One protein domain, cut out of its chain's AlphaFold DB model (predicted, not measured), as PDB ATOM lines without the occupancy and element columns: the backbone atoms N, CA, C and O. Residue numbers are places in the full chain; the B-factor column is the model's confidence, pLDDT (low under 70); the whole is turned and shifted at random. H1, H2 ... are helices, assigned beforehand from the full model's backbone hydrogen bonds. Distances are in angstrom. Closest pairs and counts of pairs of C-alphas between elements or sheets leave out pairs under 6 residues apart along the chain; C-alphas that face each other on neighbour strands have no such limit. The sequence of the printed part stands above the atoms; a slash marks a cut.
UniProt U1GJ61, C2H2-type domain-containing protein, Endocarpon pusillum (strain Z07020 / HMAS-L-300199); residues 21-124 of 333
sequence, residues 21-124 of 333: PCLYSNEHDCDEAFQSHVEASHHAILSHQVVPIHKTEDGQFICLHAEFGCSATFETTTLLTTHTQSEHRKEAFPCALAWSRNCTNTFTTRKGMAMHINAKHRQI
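Overview. This is residues 21 to 124 of the 333 residues of the protein "C2H2-type domain-containing protein" of Endocarpon pusillum (strain Z07020 / HMAS-L-300199) (UniProt U1GJ61). There is little regular structure: three separate helices, H2, H3 and H5, and two four-residue helices, H1 and H4, are joined by loops and no two of them touch, with H2 nearest the middle, H4 and H5 near it, H1 and H3 farthest out, and a long loop, residues 48 to 76, linking H2 to H3 with its C-alphas 2 to 16 A from the mean of all C-alphas. Residues 61 to 62 with 73 to 74, and 93 to 94 with 106 to 107, make short antiparallel pairings. The 104 printed residues, 41 in named helices and with no named strand, are all helix by class and compact, radius of gyration of the C-alphas 13.2 A, spanning 38 by 31 by 22 A.

Arrangement. H1, residues 25 to 28, is apart from H2, residues 37 to 47. H3, residues 77 to 86, touches no helix. H2 is close to but not clearly touching H4, residues 98 to 101, closest C-alphas His 42 and Ser 100, 8.0 A. Likewise H2 and H5, residues 110 to 121, closest C-alphas Leu 46 and His 121, 7.5 A, about perpendicular at 80 degrees. Every O i to N i+4 pair is within hydrogen-bond range in H2, H3 and H5; H1 and H4 are too short for one.

Along the chain. H1 begins at C-alpha 25 (214.837, 314.801, 314.368). H2 measures 15.0 A, H3 14.3 A and H5 15.5 A, ending at C-alpha 121 (217.709, 325.899, 332.315).

Size, cuts and confidence. The printed part has no cut. The links H2 to H3 and H3 to H4 are long. Confidence is under 70 for 27 residues, among them 50 to 58.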
ATOM      1  N   PRO A  21     206.841 314.041 316.874       76.88
ATOM      2  CA  PRO A  21     208.287 313.838 316.855       76.88
ATOM      3  C   PRO A  21     209.042 315.131 317.183       76.88
ATOM      4  O   PRO A  21     208.517 316.241 317.016       76.88
ATOM      5  N   CYS A  22     210.292 314.992 317.623       79.38
ATOM      6  CA  CYS A  22     211.208 316.114 317.761       79.38
ATOM      7  C   CYS A  22     211.257 316.922 316.454       79.38
ATOM      8  O   CYS A  22     211.485 316.380 315.375       79.38
ATOM      9  N   LEU A  23     211.084 318.246 316.546       69.81
ATOM     10  CA  LEU A  23     211.090 319.138 315.377       69.81
ATOM     11  C   LEU A  23     212.423 319.132 314.615       69.81
ATOM     12  O   LEU A  23     212.486 319.614 313.487       69.81
ATOM     13  N   TYR A  24     213.467 318.638 315.267       70.56
ATOM     14  CA  TYR A  24     214.846 318.636 314.816       70.56
ATOM     15  C   TYR A  24     215.381 317.211 314.641       70.56
ATOM     16  O   TYR A  24     216.594 317.024 314.587       70.56
ATOM     17  N   SER A  25     214.489 316.219 314.527       71.44
ATOM     18  CA  SER A  25     214.837 314.801 314.368       71.44
ATOM     19  C   SER A  25     215.892 314.570 313.287       71.44
ATOM     20  O   SER A  25     216.869 313.870 313.520       71.44
ATOM     21  N   ASN A  26     215.746 315.242 312.143       70.88
ATOM     22  CA  ASN A  26     216.638 315.089 310.994       70.88
ATOM     23  C   ASN A  26     217.969 315.843 311.152       70.88
ATOM     24  O   ASN A  26     218.982 315.420 310.608       70.88
ATOM     25  N   GLU A  27     217.970 316.983 311.850       76.00
ATOM     26  CA  GLU A  27     219.164 317.828 312.017       76.00
ATOM     27  C   GLU A  27     220.052 317.356 313.175       76.00
ATOM     28  O   GLU A  27     221.259 317.593 313.171       76.00
ATOM     29  N   HIS A  28     219.451 316.703 314.170       74.06
ATOM     30  CA  HIS A  28     220.099 316.340 315.425       74.06
ATOM     31  C   HIS A  28     220.015 314.843 315.762       74.06
ATOM     32  O   HIS A  28     220.308 314.488 316.901       74.06
ATOM     33  N   ASP A  29     219.642 313.997 314.795       79.31
ATOM     34  CA  ASP A  29     219.537 312.533 314.935       79.31
ATOM     35  C   ASP A  29     218.733 312.135 316.189       79.31
ATOM     36  O   ASP A  29     219.231 311.512 317.127       79.31
ATOM     37  N   CYS A  30     217.494 312.632 316.261       80.81
ATOM     38  CA  CYS A  30     216.634 312.501 317.434       80.81
ATOM     39  C   CYS A  30     215.298 311.833 317.104       80.81
ATOM     40  O   CYS A  30     214.445 312.427 316.447       80.81
ATOM     41  N   ASP A  31     215.085 310.645 317.670       81.44
ATOM     42  CA  ASP A  31     213.870 309.843 317.476       81.44
ATOM     43  C   ASP A  31     212.834 310.010 318.604       81.44
ATOM     44  O   ASP A  31     211.859 309.259 318.693       81.44
ATOM     45  N   GLU A  32     213.024 310.982 319.502       81.69
ATOM     46  CA  GLU A  32     212.080 311.210 320.596       81.69
ATOM     47  C   GLU A  32     210.750 311.780 320.079       81.69
ATOM     48  O   GLU A  32     210.708 312.698 319.253       81.69
ATOM     49  N   ALA A  33     209.648 311.257 320.618       83.69
ATOM     50  CA  ALA A  33     208.299 311.717 320.329       83.69
ATOM     51  C   ALA A  33     207.540 312.043 321.621       83.69
ATOM     52  O   ALA A  33     207.704 311.383 322.648       83.69
ATOM     53  N   PHE A  34     206.675 313.049 321.552       79.69
ATOM     54  CA  PHE A  34     206.045 313.687 322.704       79.69
ATOM     55  C   PHE A  34     204.527 313.722 322.582       79.69
ATOM     56  O   PHE A  34     203.975 313.537 321.499       79.69
ATOM     57  N   GLN A  35     203.836 313.989 323.689       70.69
ATOM     58  CA  GLN A  35     202.372 314.019 323.712       70.69
ATOM     59  C   GLN A  35     201.816 315.347 323.182       70.69
ATOM     60  O   GLN A  35     200.627 315.440 322.890       70.69
ATOM     61  N   SER A  36     202.665 316.370 323.017       70.81
ATOM     62  CA  SER A  36     202.307 317.648 322.393       70.81
ATOM     63  C   SER A  36     203.472 318.289 321.627       70.81
ATOM     64  O   SER A  36     204.645 318.069 321.939       70.81
ATOM     65  N   HIS A  37     203.163 319.167 320.665       68.00
ATOM     66  CA  HIS A  37     204.162 320.015 319.996       68.00
ATOM     67  C   HIS A  37     204.928 320.927 320.966       68.00
ATOM     68  O   HIS A  37     206.091 321.250 320.720       68.00
ATOM     69  N   VAL A  38     204.297 321.331 322.073       67.12
ATOM     70  CA  VAL A  38     204.922 322.145 323.124       67.12
ATOM     71  C   VAL A  38     206.013 321.348 323.837       67.12
ATOM     72  O   VAL A  38     207.117 321.851 324.040       67.12
ATOM     73  N   GLU A  39     205.748 320.086 324.170       70.31
ATOM     74  CA  GLU A  39     206.752 319.186 324.744       70.31
ATOM     75  C   GLU A  39     207.902 318.912 323.768       70.31
ATOM     76  O   GLU A  39     209.061 319.024 324.164       70.31
ATOM     77  N   ALA A  40     207.600 318.664 322.490       74.75
ATOM     78  CA  ALA A  40     208.622 318.481 321.459       74.75
ATOM     79  C   ALA A  40     209.495 319.736 321.268       74.75
ATOM     80  O   ALA A  40     210.718 319.646 321.136       74.75
ATOM     81  N   SER A  41     208.886 320.924 321.328       75.56
ATOM     82  CA  SER A  41     209.596 322.209 321.266       75.56
ATOM     83  C   SER A  41     210.465 322.426 322.510       75.56
ATOM     84  O   SER A  41     211.607 322.870 322.399       75.56
ATOM     85  N   HIS A  42     209.980 322.066 323.703       75.44
ATOM     86  CA  HIS A  42     210.775 322.120 324.932       75.44
ATOM     87  C   HIS A  42     211.958 321.159 324.913       75.44
ATOM     88  O   HIS A  42     213.050 321.560 325.319       75.44
ATOM     89  N   HIS A  43     211.757 319.925 324.449       80.31
ATOM     90  CA  HIS A  43     212.844 318.974 324.255       80.31
ATOM     91  C   HIS A  43     213.889 319.572 323.318       80.31
ATOM     92  O   HIS A  43     215.051 319.671 323.701       80.31
ATOM     93  N   ALA A  44     213.485 320.090 322.157       76.81
ATOM     94  CA  ALA A  44     214.422 320.712 321.228       76.81
ATOM     95  C   ALA A  44     215.197 321.868 321.889       76.81
ATOM     96  O   ALA A  44     216.431 321.917 321.841       76.81
ATOM     97  N   ILE A  45     214.495 322.750 322.610       75.81
ATOM     98  CA  ILE A  45     215.106 323.849 323.366       75.81
ATOM     99  C   ILE A  45     216.032 323.337 324.468       75.81
ATOM    100  O   ILE A  45     216.948 324.053 324.837       75.81
ATOM    101  N   LEU A  46     215.857 322.165 325.056       80.50
ATOM    102  CA  LEU A  46     216.729 321.717 326.145       80.50
ATOM    103  C   LEU A  46     217.894 320.866 325.640       80.50
ATOM    104  O   LEU A  46     219.010 321.032 326.135       80.50
ATOM    105  N   SER A  47     217.645 320.048 324.624       79.75
ATOM    106  CA  SER A  47     218.520 318.965 324.179       79.75
ATOM    107  C   SER A  47     219.340 319.322 322.936       79.75
ATOM    108  O   SER A  47     220.496 318.923 322.841       79.75
ATOM    109  N   HIS A  48     218.808 320.130 322.011       76.94
ATOM    110  CA  HIS A  48     219.449 320.395 320.706       76.94
ATOM    111  C   HIS A  48     220.077 321.780 320.576       76.94
ATOM    112  O   HIS A  48     220.568 322.175 319.527       76.94
ATOM    113  N   GLN A  49     220.073 322.548 321.656       70.75
ATOM    114  CA  GLN A  49     220.604 323.907 321.688       70.75
ATOM    115  C   GLN A  49     219.958 324.914 320.718       70.75
ATOM    116  O   GLN A  49     220.444 326.037 320.594       70.75
ATOM    117  N   VAL A  50     218.820 324.569 320.122       69.50
ATOM    118  CA  VAL A  50     218.151 325.384 319.104       69.50
ATOM    119  C   VAL A  50     217.501 326.643 319.680       69.50
ATOM    120  O   VAL A  50     217.287 326.784 320.894       69.50
ATOM    121  N   VAL A  51     217.217 327.588 318.781       58.69
ATOM    122  CA  VAL A  51     216.458 328.808 319.078       58.69
ATOM    123  C   VAL A  51     215.064 328.406 319.566       58.69
ATOM    124  O   VAL A  51     214.496 327.443 319.059       58.69
ATOM    125  N   PRO A  52     214.499 329.114 320.552       61.09
ATOM    126  CA  PRO A  52     213.168 328.800 321.023       61.09
ATOM    127  C   PRO A  52     212.103 329.105 319.990       61.09
ATOM    128  O   PRO A  52     211.896 330.265 319.634       61.09
ATOM    129  N   ILE A  53     211.435 328.054 319.528       63.84
ATOM    130  CA  ILE A  53     210.348 328.175 318.575       63.84
ATOM    131  C   ILE A  53     209.284 327.143 318.935       63.84
ATOM    132  O   ILE A  53     209.556 325.945 318.944       63.84
ATOM    133  N   HIS A  54     208.088 327.628 319.264       66.44
ATOM    134  CA  HIS A  54     206.905 326.798 319.487       66.44
ATOM    135  C   HIS A  54     206.133 326.661 318.176       66.44
ATOM    136  O   HIS A  54     206.176 327.571 317.346       66.44
ATOM    137  N   LYS A  55     205.430 325.542 317.984       68.38
ATOM    138  CA  LYS A  55     204.571 325.311 316.814       68.38
ATOM    139  C   LYS A  55     203.108 325.107 317.200       68.38
ATOM    140  O   LYS A  55     202.834 324.550 318.263       68.38
ATOM    141  N   THR A  56     202.198 325.533 316.325       67.00
ATOM    142  CA  THR A  56     200.776 325.160 316.357       67.00
ATOM    143  C   THR A  56     200.583 323.704 315.919       67.00
ATOM    144  O   THR A  56     201.513 323.078 315.407       67.00
ATOM    145  N   GLU A  57     199.373 323.163 316.099       63.97
ATOM    146  CA  GLU A  57     199.016 321.804 315.649       63.97
ATOM    147  C   GLU A  57     199.164 321.607 314.133       63.97
ATOM    148  O   GLU A  57     199.488 320.508 313.682       63.97
ATOM    149  N   ASP A  58     199.023 322.692 313.369       69.50
ATOM    150  CA  ASP A  58     199.198 322.724 311.914       69.50
ATOM    151  C   ASP A  58     200.669 322.919 311.495       69.50
ATOM    152  O   ASP A  58     200.984 323.058 310.314       69.50
ATOM    153  N   GLY A  59     201.599 322.946 312.457       71.06
ATOM    154  CA  GLY A  59     203.038 323.026 312.206       71.06
ATOM    155  C   GLY A  59     203.588 324.436 311.963       71.06
ATOM    156  O   GLY A  59     204.783 324.569 311.682       71.06
ATOM    157  N   GLN A  60     202.772 325.483 312.114       76.38
ATOM    158  CA  GLN A  60     203.219 326.871 311.974       76.38
ATOM    159  C   GLN A  60     203.961 327.345 313.227       76.38
ATOM    160  O   GLN A  60     203.572 327.047 314.352       76.38
ATOM    161  N   PHE A  61     205.025 328.119 313.043       74.00
ATOM    162  CA  PHE A  61     205.814 328.714 314.112       74.00
ATOM    163  C   PHE A  61     205.067 329.866 314.789       74.00
ATOM    164  O   PHE A  61     204.646 330.815 314.131       74.00
ATOM    165  N   ILE A  62     204.949 329.802 316.109       74.75
ATOM    166  CA  ILE A  62     204.252 330.787 316.937       74.75
ATOM    167  C   ILE A  62     205.206 331.931 317.289       74.75
ATOM    168  O   ILE A  62     206.376 331.702 317.622       74.75
ATOM    169  N   CYS A  63     204.710 333.172 317.254       76.69
ATOM    170  CA  CYS A  63     205.470 334.320 317.732       76.69
ATOM    171  C   CYS A  63     205.895 334.162 319.203       76.69
ATOM    172  O   CYS A  63     205.099 333.825 320.073       76.69
ATOM    173  N   LEU A  64     207.152 334.499 319.517       69.44
ATOM    174  CA  LEU A  64     207.668 334.514 320.895       69.44
ATOM    175  C   LEU A  64     206.919 335.494 321.817       69.44
ATOM    176  O   LEU A  64     207.016 335.377 323.035       69.44
ATOM    177  N   HIS A  65     206.192 336.453 321.239       66.50
ATOM    178  CA  HIS A  65     205.355 337.416 321.949       66.50
ATOM    179  C   HIS A  65     203.874 337.009 321.964       66.50
ATOM    180  O   HIS A  65     203.025 337.826 322.313       66.50
ATOM    181  N   ALA A  66     203.536 335.759 321.626       65.44
ATOM    182  CA  ALA A  66     202.158 335.273 321.722       65.44
ATOM    183  C   ALA A  66     201.588 335.380 323.141       65.44
ATOM    184  O   ALA A  66     200.427 335.736 323.320       65.44
ATOM    185  N   GLU A  67     202.433 335.219 324.162       52.84
ATOM    186  CA  GLU A  67     202.070 335.456 325.567       52.84
ATOM    187  C   GLU A  67     201.762 336.936 325.892       52.84
ATOM    188  O   GLU A  67     201.251 337.240 326.970       52.84
ATOM    189  N   PHE A  68     202.059 337.853 324.968       57.59
ATOM    190  CA  PHE A  68     201.815 339.295 325.066       57.59
ATOM    191  C   PHE A  68     200.827 339.797 324.004       57.59
ATOM    192  O   PHE A  68     200.844 340.973 323.665       57.59
ATOM    193  N   GLY A  69     199.967 338.913 323.483       57.31
ATOM    194  CA  GLY A  69     198.873 339.290 322.581       57.31
ATOM    195  C   GLY A  69     199.190 339.174 321.090       57.31
ATOM    196  O   GLY A  69     198.338 339.497 320.267       57.31
ATOM    197  N   CYS A  70     200.373 338.678 320.709       68.38
ATOM    198  CA  CYS A  70     200.693 338.460 319.299       68.38
ATOM    199  C   CYS A  70     200.163 337.112 318.782       68.38
ATOM    200  O   CYS A  70     200.754 336.061 319.023       68.38
ATOM    201  N   SER A  71     199.083 337.128 318.004       72.38
ATOM    202  CA  SER A  71     198.513 335.917 317.396       72.38
ATOM    203  C   SER A  71     199.198 335.489 316.091       72.38
ATOM    204  O   SER A  71     198.694 334.604 315.401       72.38
ATOM    205  N   ALA A  72     200.309 336.126 315.707       72.38
ATOM    206  CA  ALA A  72     200.951 335.860 314.428       72.38
ATOM    207  C   ALA A  72     201.673 334.502 314.422       72.38
ATOM    208  O   ALA A  72     202.470 334.182 315.315       72.38
ATOM    209  N   THR A  73     201.414 333.731 313.370       79.44
ATOM    210  CA  THR A  73     202.033 332.437 313.091       79.44
ATOM    211  C   THR A  73     202.731 332.465 311.733       79.44
ATOM    212  O   THR A  73     202.384 333.252 310.851       79.44
ATOM    213  N   PHE A  74     203.759 331.635 311.566       77.31
ATOM    214  CA  PHE A  74     204.635 331.684 310.396       77.31
ATOM    215  C   PHE A  74     204.978 330.292 309.891       77.31
ATOM    216  O   PHE A  74     205.300 329.402 310.667       77.31
ATOM    217  N   GLU A  75     205.007 330.111 308.578       78.38
ATOM    218  CA  GLU A  75     205.400 328.831 307.973       78.38
ATOM    219  C   GLU A  75     206.910 328.575 308.072       78.38
ATOM    220  O   GLU A  75     207.359 327.432 308.066       78.38
ATOM    221  N   THR A  76     207.715 329.638 308.197       72.81
ATOM    222  CA  THR A  76     209.178 329.544 308.266       72.81
ATOM    223  C   THR A  76     209.768 330.358 309.416       72.81
ATOM    224  O   THR A  76     209.234 331.388 309.836       72.81
ATOM    225  N   THR A  77     210.926 329.915 309.909       70.44
ATOM    226  CA  THR A  77     211.682 330.590 310.976       70.44
ATOM    227  C   THR A  77     212.193 331.970 310.547       70.44
ATOM    228  O   THR A  77     212.307 332.879 311.376       70.44
ATOM    229  N   THR A  78     212.453 332.156 309.250       75.88
ATOM    230  CA  THR A  78     212.841 333.440 308.653       75.88
ATOM    231  C   THR A  78     211.714 334.460 308.766       75.88
ATOM    232  O   THR A  78     211.953 335.576 309.227       75.88
ATOM    233  N   LEU A  79     210.480 334.075 308.425       77.81
ATOM    234  CA  LEU A  79     209.314 334.958 308.526       77.81
ATOM    235  C   LEU A  79     209.020 335.345 309.982       77.81
ATOM    236  O   LEU A  79     208.858 336.529 310.275       77.81
ATOM    237  N   LEU A  80     209.081 334.377 310.903       77.69
ATOM    238  CA  LEU A  80     208.980 334.638 312.342       77.69
ATOM    239  C   LEU A  80     210.050 335.632 312.819       77.69
ATOM    240  O   LEU A  80     209.768 336.549 313.597       77.69
ATOM    241  N   THR A  81     211.292 335.457 312.367       73.12
ATOM    242  CA  THR A  81     212.408 336.326 312.756       73.12
ATOM    243  C   THR A  81     212.189 337.757 312.283       73.12
ATOM    244  O   THR A  81     212.369 338.681 313.080       73.12
ATOM    245  N   THR A  82     211.772 337.931 311.028       76.44
ATOM    246  CA  THR A  82     211.477 339.241 310.436       76.44
ATOM    247  C   THR A  82     210.334 339.931 311.167       76.44
ATOM    248  O   THR A  82     210.514 341.063 311.610       76.44
ATOM    249  N   HIS A  83     209.217 339.234 311.396       81.62
ATOM    250  CA  HIS A  83     208.089 339.764 312.165       81.62
ATOM    251  C   HIS A  83     208.502 340.186 313.578       81.62
ATOM    252  O   HIS A  83     208.199 341.286 314.029       81.62
ATOM    253  N   THR A  84     209.269 339.343 314.273       72.69
ATOM    254  CA  THR A  84     209.741 339.669 315.625       72.69
ATOM    255  C   THR A  84     210.606 340.934 315.629       72.69
ATOM    256  O   THR A  84     210.616 341.690 316.598       72.69
ATOM    257  N   GLN A  85     211.357 341.169 314.555       72.12
ATOM    258  CA  GLN A  85     212.245 342.318 314.441       72.12
ATOM    259  C   GLN A  85     211.541 343.594 313.961       72.12
ATOM    260  O   GLN A  85     212.037 344.681 314.270       72.12
ATOM    261  N   SER A  86     210.423 343.481 313.240       74.88
ATOM    262  CA  SER A  86     209.604 344.624 312.824       74.88
ATOM    263  C   SER A  86     208.617 345.036 313.916       74.88
ATOM    264  O   SER A  86     208.675 346.177 314.374       74.88
ATOM    265  N   GLU A  87     207.805 344.097 314.404       74.12
ATOM    266  CA  GLU A  87     206.666 344.380 315.288       74.12
ATOM    267  C   GLU A  87     207.083 344.465 316.758       74.12
ATOM    268  O   GLU A  87     206.647 345.348 317.489       74.12
ATOM    269  N   HIS A  88     208.020 343.617 317.187       72.88
ATOM    270  CA  HIS A  88     208.397 343.488 318.600       72.88
ATOM    271  C   HIS A  88     209.763 344.106 318.930       72.88
ATOM    272  O   HIS A  88     210.368 343.825 319.965       72.88
ATOM    273  N   ARG A  89     210.281 344.993 318.069       65.81
ATOM    274  CA  ARG A  89     211.644 345.551 318.181       65.81
ATOM    275  C   ARG A  89     211.951 346.222 319.527       65.81
ATOM    276  O   ARG A  89     213.112 346.272 319.934       65.81
ATOM    277  N   LYS A  90     210.938 346.801 320.175       65.12
ATOM    278  CA  LYS A  90     211.056 347.526 321.456       65.12
ATOM    279  C   LYS A  90     210.550 346.716 322.650       65.12
ATOM    280  O   LYS A  90     210.627 347.195 323.782       65.12
ATOM    281  N   GLU A  91     210.040 345.516 322.409       67.12
ATOM    282  CA  GLU A  91     209.488 344.654 323.442       67.12
ATOM    283  C   GLU A  91     210.569 343.764 324.054       67.12
ATOM    284  O   GLU A  91     211.643 343.536 323.491       67.12
ATOM    285  N   ALA A  92     210.316 343.309 325.280       72.50
ATOM    286  CA  ALA A  92     211.245 342.439 325.978       72.50
ATOM    287  C   ALA A  92     210.983 340.981 325.585       72.50
ATOM    288  O   ALA A  92     209.897 340.469 325.829       72.50
ATOM    289  N   PHE A  93     212.013 340.292 325.102       71.50
ATOM    290  CA  PHE A  93     211.996 338.865 324.793       71.50
ATOM    291  C   PHE A  93     211.779 338.045 326.079       71.50
ATOM    292  O   PHE A  93     212.668 338.048 326.942       71.50
ATOM    293  N   PRO A  94     210.640 337.357 326.259       71.38
ATOM    294  CA  PRO A  94     210.415 336.499 327.421       71.38
ATOM    295  C   PRO A  94     211.302 335.259 327.364       71.38
ATOM    296  O   PRO A  94     211.706 334.834 326.288       71.38
ATOM    297  N   CYS A  95     211.602 334.638 328.506       79.75
ATOM    298  CA  CYS A  95     212.193 333.305 328.488       79.75
ATOM    299  C   CYS A  95     211.255 332.338 327.755       79.75
ATOM    300  O   CYS A  95     210.099 332.201 328.120       79.75
ATOM    301  N   ALA A  96     211.759 331.594 326.777       72.94
ATOM    302  CA  ALA A  96     210.937 330.635 326.042       72.94
ATOM    303  C   ALA A  96     210.466 329.421 326.851       72.94
ATOM    304  O   ALA A  96     209.576 328.691 326.425       72.94
ATOM    305  N   LEU A  97     211.089 329.202 328.011       71.69
ATOM    306  CA  LEU A  97     210.675 328.220 329.008       71.69
ATOM    307  C   LEU A  97     209.888 328.888 330.148       71.69
ATOM    308  O   LEU A  97     209.774 328.309 331.229       71.69
ATOM    309  N   ALA A  98     209.383 330.113 329.945       68.81
ATOM    310  CA  ALA A  98     208.570 330.827 330.926       68.81
ATOM    311  C   ALA A  98     207.410 329.958 331.408       68.81
ATOM    312  O   ALA A  98     207.250 329.784 332.616       68.81
ATOM    313  N   TRP A  99     206.723 329.329 330.454       57.44
ATOM    314  CA  TRP A  99     205.645 328.378 330.663       57.44
ATOM    315  C   TRP A  99     206.036 327.153 331.496       57.44
ATOM    316  O   TRP A  99     205.593 326.955 332.626       57.44
ATOM    317  N   SER A 100     206.919 326.323 330.945       61.69
ATOM    318  CA  SER A 100     207.227 324.998 331.486       61.69
ATOM    319  C   SER A 100     208.102 325.027 332.729       61.69
ATOM    320  O   SER A 100     208.093 324.080 333.513       61.69
ATOM    321  N   ARG A 101     208.885 326.091 332.919       66.25
ATOM    322  CA  ARG A 101     209.835 326.214 334.034       66.25
ATOM    323  C   ARG A 101     209.501 327.362 334.980       66.25
ATOM    324  O   ARG A 101     210.327 327.677 335.836       66.25
ATOM    325  N   ASN A 102     208.312 327.961 334.855       63.84
ATOM    326  CA  ASN A 102     207.854 329.085 335.676       63.84
ATOM    327  C   ASN A 102     208.905 330.214 335.736       63.84
ATOM    328  O   ASN A 102     209.256 330.716 336.810       63.84
ATOM    329  N   CYS A 103     209.471 330.559 334.575       72.38
ATOM    330  CA  CYS A 103     210.545 331.540 334.459       72.38
ATOM    331  C   CYS A 103     209.999 332.910 334.048       72.38
ATOM    332  O   CYS A 103     209.608 333.122 332.909       72.38
ATOM    333  N   THR A 104     210.034 333.883 334.956       72.00
ATOM    334  CA  THR A 104     209.482 335.228 334.711       72.00
ATOM    335  C   THR A 104     210.493 336.208 334.104       72.00
ATOM    336  O   THR A 104     210.261 337.418 334.107       72.00
ATOM    337  N   ASN A 105     211.654 335.728 333.654       71.06
ATOM    338  CA  ASN A 105     212.712 336.600 333.151       71.06
ATOM    339  C   ASN A 105     212.431 337.050 331.718       71.06
ATOM    340  O   ASN A 105     212.044 336.254 330.867       71.06
ATOM    341  N   THR A 106     212.709 338.324 331.447       74.75
ATOM    342  CA  THR A 106     212.600 338.925 330.113       74.75
ATOM    343  C   THR A 106     213.879 339.672 329.762       74.75
ATOM    344  O   THR A 106     214.554 340.190 330.654       74.75
ATOM    345  N   PHE A 107     214.196 339.778 328.476       76.88
ATOM    346  CA  PHE A 107     215.483 340.257 327.982       76.88
ATOM    347  C   PHE A 107     215.293 341.311 326.904       76.88
ATOM    348  O   PHE A 107     214.367 341.245 326.112       76.88
ATOM    349  N   THR A 108     216.208 342.267 326.820       72.81
ATOM    350  CA  THR A 108     216.199 343.275 325.749       72.81
ATOM    351  C   THR A 108     216.722 342.731 324.421       72.81
ATOM    352  O   THR A 108     216.599 343.383 323.392       72.81
ATOM    353  N   THR A 109     217.339 341.544 324.427       74.25
ATOM    354  CA  THR A 109     217.906 340.913 323.233       74.25
ATOM    355  C   THR A 109     217.685 339.403 323.245       74.25
ATOM    356  O   THR A 109     217.769 338.756 324.295       74.25
ATOM    357  N   ARG A 110     217.506 338.818 322.054       73.69
ATOM    358  CA  ARG A 110     217.432 337.360 321.852       73.69
ATOM    359  C   ARG A 110     218.682 336.637 322.370       73.69
ATOM    360  O   ARG A 110     218.571 335.588 322.994       73.69
ATOM    361  N   LYS A 111     219.869 337.227 322.173       79.25
ATOM    362  CA  LYS A 111     221.139 336.692 322.699       79.25
ATOM    363  C   LYS A 111     221.135 336.628 324.229       79.25
ATOM    364  O   LYS A 111     221.548 335.619 324.791       79.25
ATOM    365  N   GLY A 112     220.634 337.670 324.898       81.94
ATOM    366  CA  GLY A 112     220.494 337.688 326.356       81.94
ATOM    367  C   GLY A 112     219.562 336.588 326.873       81.94
ATOM    368  O   GLY A 112     219.910 335.890 327.824       81.94
ATOM    369  N   MET A 113     218.430 336.375 326.197       83.62
ATOM    370  CA  MET A 113     217.510 335.272 326.497       83.62
ATOM    371  C   MET A 113     218.169 333.898 326.305       83.62
ATOM    372  O   MET A 113     218.080 333.050 327.190       83.62
ATOM    373  N   ALA A 114     218.863 333.678 325.186       81.19
ATOM    374  CA  ALA A 114     219.545 332.411 324.912       81.19
ATOM    375  C   ALA A 114     220.624 332.099 325.967       81.19
ATOM    376  O   ALA A 114     220.679 330.989 326.496       81.19
ATOM    377  N   MET A 115     221.426 333.100 326.351       83.12
ATOM    378  CA  MET A 115     222.405 332.963 327.437       83.12
ATOM    379  C   MET A 115     221.741 332.611 328.773       83.12
ATOM    380  O   MET A 115     222.257 331.787 329.527       83.12
ATOM    381  N   HIS A 116     220.585 333.208 329.071       86.81
ATOM    382  CA  HIS A 116     219.821 332.860 330.262       86.81
ATOM    383  C   HIS A 116     219.340 331.404 330.242       86.81
ATOM    384  O   HIS A 116     219.511 330.714 331.248       86.81
ATOM    385  N   ILE A 117     218.789 330.929 329.120       83.31
ATOM    386  CA  ILE A 117     218.347 329.536 328.972       83.31
ATOM    387  C   ILE A 117     219.524 328.582 329.191       83.31
ATOM    388  O   ILE A 117     219.415 327.663 330.005       83.31
ATOM    389  N   ASN A 118     220.670 328.851 328.563       84.56
ATOM    390  CA  ASN A 118     221.884 328.060 328.758       84.56
ATOM    391  C   ASN A 118     222.291 328.008 330.232       84.56
ATOM    392  O   ASN A 118     222.422 326.927 330.802       84.56
ATOM    393  N   ALA A 119     222.411 329.165 330.879       83.75
ATOM    394  CA  ALA A 119     222.914 329.237 332.244       83.75
ATOM    395  C   ALA A 119     221.929 328.701 333.297       83.75
ATOM    396  O   ALA A 119     222.350 328.109 334.291       83.75
ATOM    397  N   LYS A 120     220.623 328.940 333.137       84.69
ATOM    398  CA  LYS A 120     219.618 328.647 334.175       84.69
ATOM    399  C   LYS A 120     218.808 327.387 333.916       84.69
ATOM    400  O   LYS A 120     218.424 326.737 334.884       84.69
ATOM    401  N   HIS A 121     218.559 327.037 332.659       84.62
ATOM    402  CA  HIS A 121     217.709 325.899 332.315       84.62
ATOM    403  C   HIS A 121     218.508 324.698 331.804       84.62
ATOM    404  O   HIS A 121     218.183 323.581 332.195       84.62
ATOM    405  N   ARG A 122     219.581 324.917 331.030       83.06
ATOM    406  CA  ARG A 122     220.482 323.844 330.560       83.06
ATOM    407  C   ARG A 122     221.698 323.612 331.471       83.06
ATOM    408  O   ARG A 122     222.403 322.631 331.307       83.06
ATOM    409  N   GLN A 123     221.961 324.526 332.413       83.75
ATOM    410  CA  GLN A 123     223.170 324.540 333.259       83.75
ATOM    411  C   GLN A 123     224.492 324.509 332.475       83.75
ATOM    412  O   GLN A 123     225.536 324.163 333.023       83.75
ATOM    413  N   ILE A 124     224.469 324.949 331.219       83.25
ATOM    414  CA  ILE A 124     225.667 325.098 330.401       83.25
ATOM    415  C   ILE A 124     226.451 326.291 330.943       83.25
ATOM    416  O   ILE A 124     225.908 327.386 331.149       83.25
TER     417      ILE A 124